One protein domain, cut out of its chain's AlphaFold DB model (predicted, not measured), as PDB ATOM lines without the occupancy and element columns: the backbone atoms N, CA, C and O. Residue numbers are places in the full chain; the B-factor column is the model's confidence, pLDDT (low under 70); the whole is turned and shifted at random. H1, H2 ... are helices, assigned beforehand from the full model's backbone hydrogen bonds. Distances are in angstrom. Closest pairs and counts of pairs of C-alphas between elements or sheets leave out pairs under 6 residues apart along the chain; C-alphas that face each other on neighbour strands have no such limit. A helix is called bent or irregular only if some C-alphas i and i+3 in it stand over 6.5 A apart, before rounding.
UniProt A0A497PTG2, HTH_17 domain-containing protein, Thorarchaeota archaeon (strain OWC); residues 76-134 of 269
ATOM      1  N   THR A  76     -21.666  -0.108 -42.727       78.75
ATOM      2  CA  THR A  76     -20.896   0.930 -42.046       78.75
ATOM      3  C   THR A  76     -20.296   1.959 -43.003       78.75
ATOM      4  O   THR A  76     -20.357   3.151 -42.709       78.75
ATOM      5  N   GLU A  77     -19.847   1.554 -44.195       76.75
ATOM      6  CA  GLU A  77     -19.472   2.487 -45.271       76.75
ATOM      7  C   GLU A  77     -20.665   3.347 -45.712       76.75
ATOM      8  O   GLU A  77     -20.541   4.564 -45.849       76.75
ATOM      9  N   THR A  78     -21.850   2.741 -45.863       79.88
ATOM     10  CA  THR A  78     -23.071   3.489 -46.209       79.88
ATOM     11  C   THR A  78     -23.402   4.521 -45.134       79.88
ATOM     12  O   THR A  78     -23.683   5.675 -45.453       79.88
ATOM     13  N   LEU A  79     -23.347   4.124 -43.858       85.88
ATOM     14  CA  LEU A  79     -23.570   5.019 -42.723       85.88
ATOM     15  C   LEU A  79     -22.555   6.165 -42.696       85.88
ATOM     16  O   LEU A  79     -22.930   7.303 -42.432       85.88
ATOM     17  N   GLN A  80     -21.290   5.889 -43.016       84.06
ATOM     18  CA  GLN A  80     -20.254   6.910 -43.109       84.06
ATOM     19  C   GLN A  80     -20.565   7.937 -44.205       84.06
ATOM     20  O   GLN A  80     -20.480   9.140 -43.948       84.06
ATOM     21  N   GLU A  81     -20.982   7.486 -45.392       80.81
ATOM     22  CA  GLU A  81     -21.343   8.365 -46.514       80.81
ATOM     23  C   GLU A  81     -22.537   9.274 -46.200       80.81
ATOM     24  O   GLU A  81     -22.550  10.438 -46.603       80.81
ATOM     25  N   ILE A  82     -23.537   8.759 -45.481       81.50
ATOM     26  CA  ILE A  82     -24.762   9.506 -45.154       81.50
ATOM     27  C   ILE A  82     -24.730  10.140 -43.758       81.50
ATOM     28  O   ILE A  82     -25.738  10.699 -43.332       81.50
ATOM     29  N   SER A  83     -23.595  10.086 -43.056       83.81
ATOM     30  CA  SER A  83     -23.447  10.535 -41.660       83.81
ATOM     31  C   SER A  83     -23.940  11.964 -41.418       83.81
ATOM     32  O   SER A  83     -24.596  12.229 -40.416       83.81
ATOM     33  N   SER A  84     -23.716  12.874 -42.370       78.69
ATOM     34  CA  SER A  84     -24.180  14.270 -42.313       78.69
ATOM     35  C   SER A  84     -25.701  14.438 -42.403       78.69
ATOM     36  O   SER A  84     -26.222  15.504 -42.083       78.69
ATOM     37  N   SER A  85     -26.407  13.408 -42.870       84.25
ATOM     38  CA  SER A  85     -27.862  13.386 -43.042       84.25
ATOM     39  C   SER A  85     -28.587  12.635 -41.923       84.25
ATOM     40  O   SER A  85     -29.815  12.636 -41.914       84.25
ATOM     41  N   ILE A  86     -27.849  12.000 -41.007       84.00
ATOM     42  CA  ILE A  86     -28.392  11.259 -39.866       84.00
ATOM     43  C   ILE A  86     -28.511  12.211 -38.679       84.00
ATOM     44  O   ILE A  86     -27.512  12.772 -38.224       84.00
ATOM     45  N   ALA A  87     -29.729  12.393 -38.167       82.19
ATOM     46  CA  ALA A  87     -29.966  13.311 -37.054       82.19
ATOM     47  C   ALA A  87     -29.658  12.668 -35.696       82.19
ATOM     48  O   ALA A  87     -29.124  13.323 -34.801       82.19
ATOM     49  N   GLU A  88     -29.980  11.382 -35.545       90.81
ATOM     50  CA  GLU A  88     -29.945  10.682 -34.264       90.81
ATOM     51  C   GLU A  88     -29.391   9.261 -34.399       90.81
ATOM     52  O   GLU A  88     -29.558   8.595 -35.421       90.81
ATOM     53  N   ILE A  89     -28.769   8.755 -33.328       90.44
ATOM     54  CA  ILE A  89     -28.225   7.387 -33.273       90.44
ATOM     55  C   ILE A  89     -29.323   6.333 -33.503       90.44
ATOM     56  O   ILE A  89     -29.058   5.300 -34.111       90.44
ATOM     57  N   ALA A  90     -30.565   6.602 -33.095       89.31
ATOM     58  CA  ALA A  90     -31.690   5.695 -33.327       89.31
ATOM     59  C   ALA A  90     -31.917   5.388 -34.823       89.31
ATOM     60  O   ALA A  90     -32.241   4.257 -35.173       89.31
ATOM     61  N   GLU A  91     -31.667   6.349 -35.722       88.31
ATOM     62  CA  GLU A  91     -31.788   6.132 -37.171       88.31
ATOM     63  C   GLU A  91     -30.715   5.168 -37.702       88.31
ATOM     64  O   GLU A  91     -30.976   4.374 -38.610       88.31
ATOM     65  N   ILE A  92     -29.513   5.210 -37.112       90.19
ATOM     66  CA  ILE A  92     -28.429   4.262 -37.402       90.19
ATOM     67  C   ILE A  92     -28.879   2.854 -37.019       90.19
ATOM     68  O   ILE A  92     -28.725   1.913 -37.794       90.19
ATOM     69  N   GLU A  93     -29.453   2.706 -35.828       90.38
ATOM     70  CA  GLU A  93     -29.888   1.413 -35.309       90.38
ATOM     71  C   GLU A  93     -31.043   0.823 -36.104       90.38
ATOM     72  O   GLU A  93     -31.018  -0.367 -36.403       90.38
ATOM     73  N   ASP A  94     -32.021   1.634 -36.506       85.38
ATOM     74  CA  ASP A  94     -33.105   1.188 -37.380       85.38
ATOM     75  C   ASP A  94     -32.566   0.737 -38.743       85.38
ATOM     76  O   ASP A  94     -32.970  -0.307 -39.270       85.38
ATOM     77  N   PHE A  95     -31.601   1.478 -39.298       85.06
ATOM     78  CA  PHE A  95     -30.923   1.087 -40.529       85.06
ATOM     79  C   PHE A  95     -30.194  -0.251 -40.364       85.06
ATOM     80  O   PHE A  95     -30.382  -1.155 -41.181       85.06
ATOM     81  N   ILE A  96     -29.421  -0.414 -39.290       86.88
ATOM     82  CA  ILE A  96     -28.690  -1.644 -38.961       86.88
ATOM     83  C   ILE A  96     -29.650  -2.806 -38.717       86.88
ATOM     84  O   ILE A  96     -29.448  -3.890 -39.251       86.88
ATOM     85  N   LYS A  97     -30.737  -2.598 -37.979       84.62
ATOM     86  CA  LYS A  97     -31.739  -3.626 -37.686       84.62
ATOM     87  C   LYS A  97     -32.354  -4.208 -38.952       84.62
ATOM     88  O   LYS A  97     -32.678  -5.391 -38.989       84.62
ATOM     89  N   ILE A  98     -32.528  -3.389 -39.984       78.75
ATOM     90  CA  ILE A  98     -33.049  -3.836 -41.279       78.75
ATOM     91  C   ILE A  98     -31.933  -4.444 -42.126       78.75
ATOM     92  O   ILE A  98     -32.127  -5.477 -42.772       78.75
ATOM     93  N   ARG A  99     -30.781  -3.774 -42.181       76.56
ATOM     94  CA  ARG A  99     -29.699  -4.136 -43.090       76.56
ATOM     95  C   ARG A  99     -28.846  -5.228 -42.520       76.56
ATOM     96  O   ARG A  99     -28.851  -6.289 -43.119       76.56
ATOM     97  N   ASP A 100     -28.192  -5.008 -41.392       78.06
ATOM     98  CA  ASP A 100     -27.201  -5.891 -40.785       78.06
ATOM     99  C   ASP A 100     -27.455  -6.097 -39.279       78.06
ATOM    100  O   ASP A 100     -26.680  -5.630 -38.447       78.06
ATOM    101  N   PRO A 101     -28.503  -6.864 -38.901       82.12
ATOM    102  CA  PRO A 101     -28.889  -7.073 -37.500       82.12
ATOM    103  C   PRO A 101     -27.766  -7.600 -36.595       82.12
ATOM    104  O   PRO A 101     -27.831  -7.458 -35.379       82.12
ATOM    105  N   HIS A 102     -26.739  -8.227 -37.173       81.12
ATOM    106  CA  HIS A 102     -25.581  -8.738 -36.444       81.12
ATOM    107  C   HIS A 102     -24.717  -7.635 -35.806       81.12
ATOM    108  O   HIS A 102     -23.971  -7.937 -34.883       81.12
ATOM    109  N   LEU A 103     -24.842  -6.376 -36.247       87.62
ATOM    110  CA  LEU A 103     -24.148  -5.230 -35.648       87.62
ATOM    111  C   LEU A 103     -24.920  -4.609 -34.468       87.62
ATOM    112  O   LEU A 103     -24.391  -3.730 -33.786       87.62
ATOM    113  N   LEU A 104     -26.155  -5.052 -34.186       90.69
ATOM    114  CA  LEU A 104     -26.951  -4.531 -33.063       90.69
ATOM    115  C   LEU A 104     -26.265  -4.689 -31.692       90.69
ATOM    116  O   LEU A 104     -26.277  -3.714 -30.944       90.69
ATOM    117  N   PRO A 105     -25.594  -5.813 -31.366       91.25
ATOM    118  CA  PRO A 105     -24.857  -5.927 -30.105       91.25
ATOM    119  C   PRO A 105     -23.738  -4.884 -29.962       91.25
ATOM    120  O   PRO A 105     -23.479  -4.403 -28.862       91.25
ATOM    121  N   ILE A 106     -23.095  -4.486 -31.070       92.31
ATOM    122  CA  ILE A 106     -22.094  -3.406 -31.058       92.31
ATOM    123  C   ILE A 106     -22.778  -2.077 -30.734       92.31
ATOM    124  O   ILE A 106     -22.282  -1.308 -29.918       92.31
ATOM    125  N   CYS A 107     -23.946  -1.816 -31.327       93.44
ATOM    126  CA  CYS A 107     -24.719  -0.605 -31.055       93.44
ATOM    127  C   CYS A 107     -25.116  -0.497 -29.574       93.44
ATOM    128  O   CYS A 107     -24.990   0.568 -28.969       93.44
ATOM    129  N   GLU A 108     -25.557  -1.606 -28.977       93.56
ATOM    130  CA  GLU A 108     -25.899  -1.695 -27.554       93.56
ATOM    131  C   GLU A 108     -24.692  -1.407 -26.650       93.56
ATOM    132  O   GLU A 108     -24.806  -0.609 -25.719       93.56
ATOM    133  N   ASP A 109     -23.523  -1.977 -26.958       93.75
ATOM    134  CA  ASP A 109     -22.277  -1.727 -26.225       93.75
ATOM    135  C   ASP A 109     -21.814  -0.263 -26.341       93.75
ATOM    136  O   ASP A 109     -21.461   0.369 -25.343       93.75
ATOM    137  N   LEU A 110     -21.891   0.335 -27.535       94.44
ATOM    138  CA  LEU A 110     -21.573   1.753 -27.732       94.44
ATOM    139  C   LEU A 110     -22.523   2.672 -26.948       94.44
ATOM    140  O   LEU A 110     -22.078   3.675 -26.382       94.44
ATOM    141  N   ARG A 111     -23.812   2.319 -26.848       89.94
ATOM    142  CA  ARG A 111     -24.760   3.034 -25.979       89.94
ATOM    143  C   ARG A 111     -24.414   2.889 -24.506       89.94
ATOM    144  O   ARG A 111     -24.417   3.891 -23.794       89.94
ATOM    145  N   ALA A 112     -24.085   1.681 -24.054       93.19
ATOM    146  CA  ALA A 112     -23.673   1.436 -22.672       93.19
ATOM    147  C   ALA A 112     -22.406   2.230 -22.300       93.19
ATOM    148  O   ALA A 112     -22.269   2.689 -21.168       93.19
ATOM    149  N   LYS A 113     -21.517   2.468 -23.274       93.81
ATOM    150  CA  LYS A 113     -20.329   3.332 -23.149       93.81
ATOM    151  C   LYS A 113     -20.635   4.838 -23.188       93.81
ATOM    152  O   LYS A 113     -19.716   5.642 -23.048       93.81
ATOM    153  N   GLY A 114     -21.894   5.234 -23.368       92.88
ATOM    154  CA  GLY A 114     -22.325   6.634 -23.355       92.88
ATOM    155  C   GLY A 114     -21.988   7.414 -24.628       92.88
ATOM    156  O   GLY A 114     -21.905   8.643 -24.586       92.88
ATOM    157  N   VAL A 115     -21.781   6.736 -25.764       93.06
ATOM    158  CA  VAL A 115     -21.519   7.413 -27.041       93.06
ATOM    159  C   VAL A 115     -22.781   8.151 -27.490       93.06
ATOM    160  O   VAL A 115     -23.807   7.541 -27.773       93.06
ATOM    161  N   ASN A 116     -22.702   9.479 -27.549       90.00
ATOM    162  CA  ASN A 116     -23.854  10.368 -27.731       90.00
ATOM    163  C   ASN A 116     -23.805  11.211 -29.016       90.00
ATOM    164  O   ASN A 116     -24.781  11.879 -29.346       90.00
ATOM    165  N   SER A 117     -22.694  11.184 -29.756       93.19
ATOM    166  CA  SER A 117     -22.582  11.857 -31.053       93.19
ATOM    167  C   SER A 117     -22.744  10.858 -32.195       93.19
ATOM    168  O   SER A 117     -22.129   9.794 -32.173       93.19
ATOM    169  N   VAL A 118     -23.515  11.222 -33.225       91.81
ATOM    170  CA  VAL A 118     -23.717  10.409 -34.441       91.81
ATOM    171  C   VAL A 118     -22.376  10.039 -35.084       91.81
ATOM    172  O   VAL A 118     -22.098   8.867 -35.317       91.81
ATOM    173  N   ASN A 119     -21.495  11.020 -35.292       89.88
ATOM    174  CA  ASN A 119     -20.188  10.784 -35.912       89.88
ATOM    175  C   ASN A 119     -19.275   9.902 -35.050       89.88
ATOM    176  O   ASN A 119     -18.594   9.024 -35.580       89.88
ATOM    177  N   GLY A 120     -19.263  10.116 -33.730       91.25
ATOM    178  CA  GLY A 120     -18.511   9.266 -32.808       91.25
ATOM    179  C   GLY A 120     -19.036   7.832 -32.805       91.25
ATOM    180  O   GLY A 120     -18.243   6.895 -32.821       91.25
ATOM    181  N   PHE A 121     -20.357   7.667 -32.869       94.00
ATOM    182  CA  PHE A 121     -21.015   6.368 -32.942       94.00
ATOM    183  C   PHE A 121     -20.648   5.615 -34.220       94.00
ATOM    184  O   PHE A 121     -20.182   4.485 -34.135       94.00
ATOM    185  N   ILE A 122     -20.767   6.249 -35.392       91.44
ATOM    186  CA  ILE A 122     -20.409   5.634 -36.683       91.44
ATOM    187  C   ILE A 122     -18.926   5.252 -36.712       91.44
ATOM    188  O   ILE A 122     -18.584   4.142 -37.114       91.44
ATOM    189  N   LYS A 123     -18.039   6.144 -36.253       89.56
ATOM    190  CA  LYS A 123     -16.598   5.874 -36.219       89.56
ATOM    191  C   LYS A 123     -16.272   4.662 -35.343       89.56
ATOM    192  O   LYS A 123     -15.556   3.770 -35.785       89.56
ATOM    193  N   LEU A 124     -16.799   4.623 -34.120       91.88
ATOM    194  CA  LEU A 124     -16.554   3.511 -33.202       91.88
ATOM    195  C   LEU A 124     -17.216   2.216 -33.680       91.88
ATOM    196  O   LEU A 124     -16.635   1.151 -33.517       91.88
ATOM    197  N   LEU A 125     -18.383   2.297 -34.323       91.56
ATOM    198  CA  LEU A 125     -19.038   1.150 -34.948       91.56
ATOM    199  C   LEU A 125     -18.143   0.516 -36.022       91.56
ATOM    200  O   LEU A 125     -17.946  -0.695 -35.992       91.56
ATOM    201  N   ILE A 126     -17.560   1.324 -36.917       87.44
ATOM    202  CA  ILE A 126     -16.596   0.861 -37.934       87.44
ATOM    203  C   ILE A 126     -15.379   0.208 -37.268       87.44
ATOM    204  O   ILE A 126     -14.942  -0.869 -37.673       87.44
ATOM    205  N   GLU A 127     -14.813   0.853 -36.245       86.62
ATOM    206  CA  GLU A 127     -13.638   0.334 -35.540       86.62
ATOM    207  C   GLU A 127     -13.922  -1.011 -34.851       86.62
ATOM    208  O   GLU A 127     -13.101  -1.928 -34.930       86.62
ATOM    209  N   GLU A 128     -15.072  -1.154 -34.192       88.50
ATOM    210  CA  GLU A 128     -15.471  -2.396 -33.525       88.50
ATOM    211  C   GLU A 128     -15.830  -3.503 -34.525       88.50
ATOM    212  O   GLU A 128     -15.382  -4.639 -34.353       88.50
ATOM    213  N   GLU A 129     -16.539  -3.192 -35.613       85.44
ATOM    214  CA  GLU A 129     -16.797  -4.145 -36.701       85.44
ATOM    215  C   GLU A 129     -15.481  -4.657 -37.309       85.44
ATOM    216  O   GLU A 129     -15.304  -5.864 -37.509       85.44
ATOM    217  N   TYR A 130     -14.509  -3.767 -37.539       84.06
ATOM    218  CA  TYR A 130     -13.189  -4.150 -38.032       84.06
ATOM    219  C   TYR A 130     -12.453  -5.072 -37.049       84.06
ATOM    220  O   TYR A 130     -11.869  -6.083 -37.458       84.06
ATOM    221  N   LYS A 131     -12.489  -4.768 -35.742       84.44
ATOM    222  CA  LYS A 131     -11.899  -5.629 -34.702       84.44
ATOM    223  C   LYS A 131     -12.549  -7.012 -34.685       84.44
ATOM    224  O   LYS A 131     -11.823  -8.007 -34.647       84.44
ATOM    225  N   GLN A 132     -13.879  -7.079 -34.745       85.56
ATOM    226  CA  GLN A 132     -14.617  -8.342 -34.778       85.56
ATOM    227  C   GLN A 132     -14.290  -9.151 -36.034       85.56
ATOM    228  O   GLN A 132     -13.943 -10.322 -35.918       85.56
ATOM    229  N   THR A 133     -14.293  -8.522 -37.210       84.06
ATOM    230  CA  THR A 133     -13.944  -9.174 -38.483       84.06
ATOM    231  C   THR A 133     -12.520  -9.728 -38.451       84.06
ATOM    232  O   THR A 133     -12.273 -10.881 -38.805       84.06
ATOM    233  N   ARG A 134     -11.558  -8.949 -37.940       83.94
ATOM    234  CA  ARG A 134     -10.168  -9.400 -37.792       83.94
ATOM    235  C   ARG A 134     -10.043 -10.568 -36.812       83.94
ATOM    236  O   ARG A 134      -9.272 -11.497 -37.061       83.94
TER     237      ARG A 134
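What this domain is: This is residues 76 to 134 of the 269 residues of the protein "HTH_17 domain-containing protein" of Thorarchaeota archaeon (strain OWC) (UniProt A0A497PTG2). Four helices stand in two pairs: the helical hairpin of H2 and H3 makes one side, and the long H4, with the short H1 beside it, makes the other. H4 crosses H3 at 58 degrees, with Ile 106 and Leu 125 closest. The printed part has 59 residues with four named helices, in the order H1, H2, H3, H4, and no named strand; the class is all helix. The whole is compact, with a radius of gyration of the C-alphas of 10.3 A, and rounded, spanning 29 by 23 by 17 A.

How they stand to each other: H1, residues 76 to 81, touches H4, residues 118 to 134, at residues 122 to 126 of H4 alone; the closest C-alphas, of Thr 76 and Ile 126, are 6.0 A apart. They run opposite ways at a shallow tilt of 34 degrees, only just short of steep. H2, residues 89 to 99, is close to H1 but not clearly touching, with the C-alphas of Leu 79 and Ile 92 closest at 7.2 A. H3, residues 101 to 112, forms a hairpin with H2 at a shallow tilt of 19 degrees, opposite ways. H3 touches H2 with residues 103 to 107 alone; the closest C-alphas, of Ile 96 and Leu 103, are 6.7 A apart. H3 touches H4 at a steep tilt of 58 degrees, opposite ways, the C-alphas of Ile 106 and Leu 125 coming closest at 6.7 A. H2 and H4 are close but not clearly touching, with the C-alphas of Ile 89 and Val 118 closest at 5.6 A. H1 and H3 are apart. The helix packing is mostly aligned, but only just, with 2 of 3 pairs at a shallow tilt. Every O i to N i+4 pair is within hydrogen-bond range in H1, H2 and H4, and 6 of 8 are in H3.

Where its parts are: H1 begins at C-alpha 76 (-20.896, 0.930, -42.046). H2 measures 15.2 A from first to last C-alpha and H3 17.9 A. H3 is irregular, but only just: C-alphas 102 and 105 are 7.0 A apart. H4 measures 24.2 A and ends at C-alpha 134 (-10.168, -9.400, -37.792).

The domain as a whole: The C-alphas of Ala 87 and Arg 134 are the two farthest apart, at 30.1 A. The printed part has no cut; the links H2 to H3 and H3 to H4 are tight, and H1 to H2 is short. Mean pLDDT of the printed part is 87.2, and no printed residue is under 70.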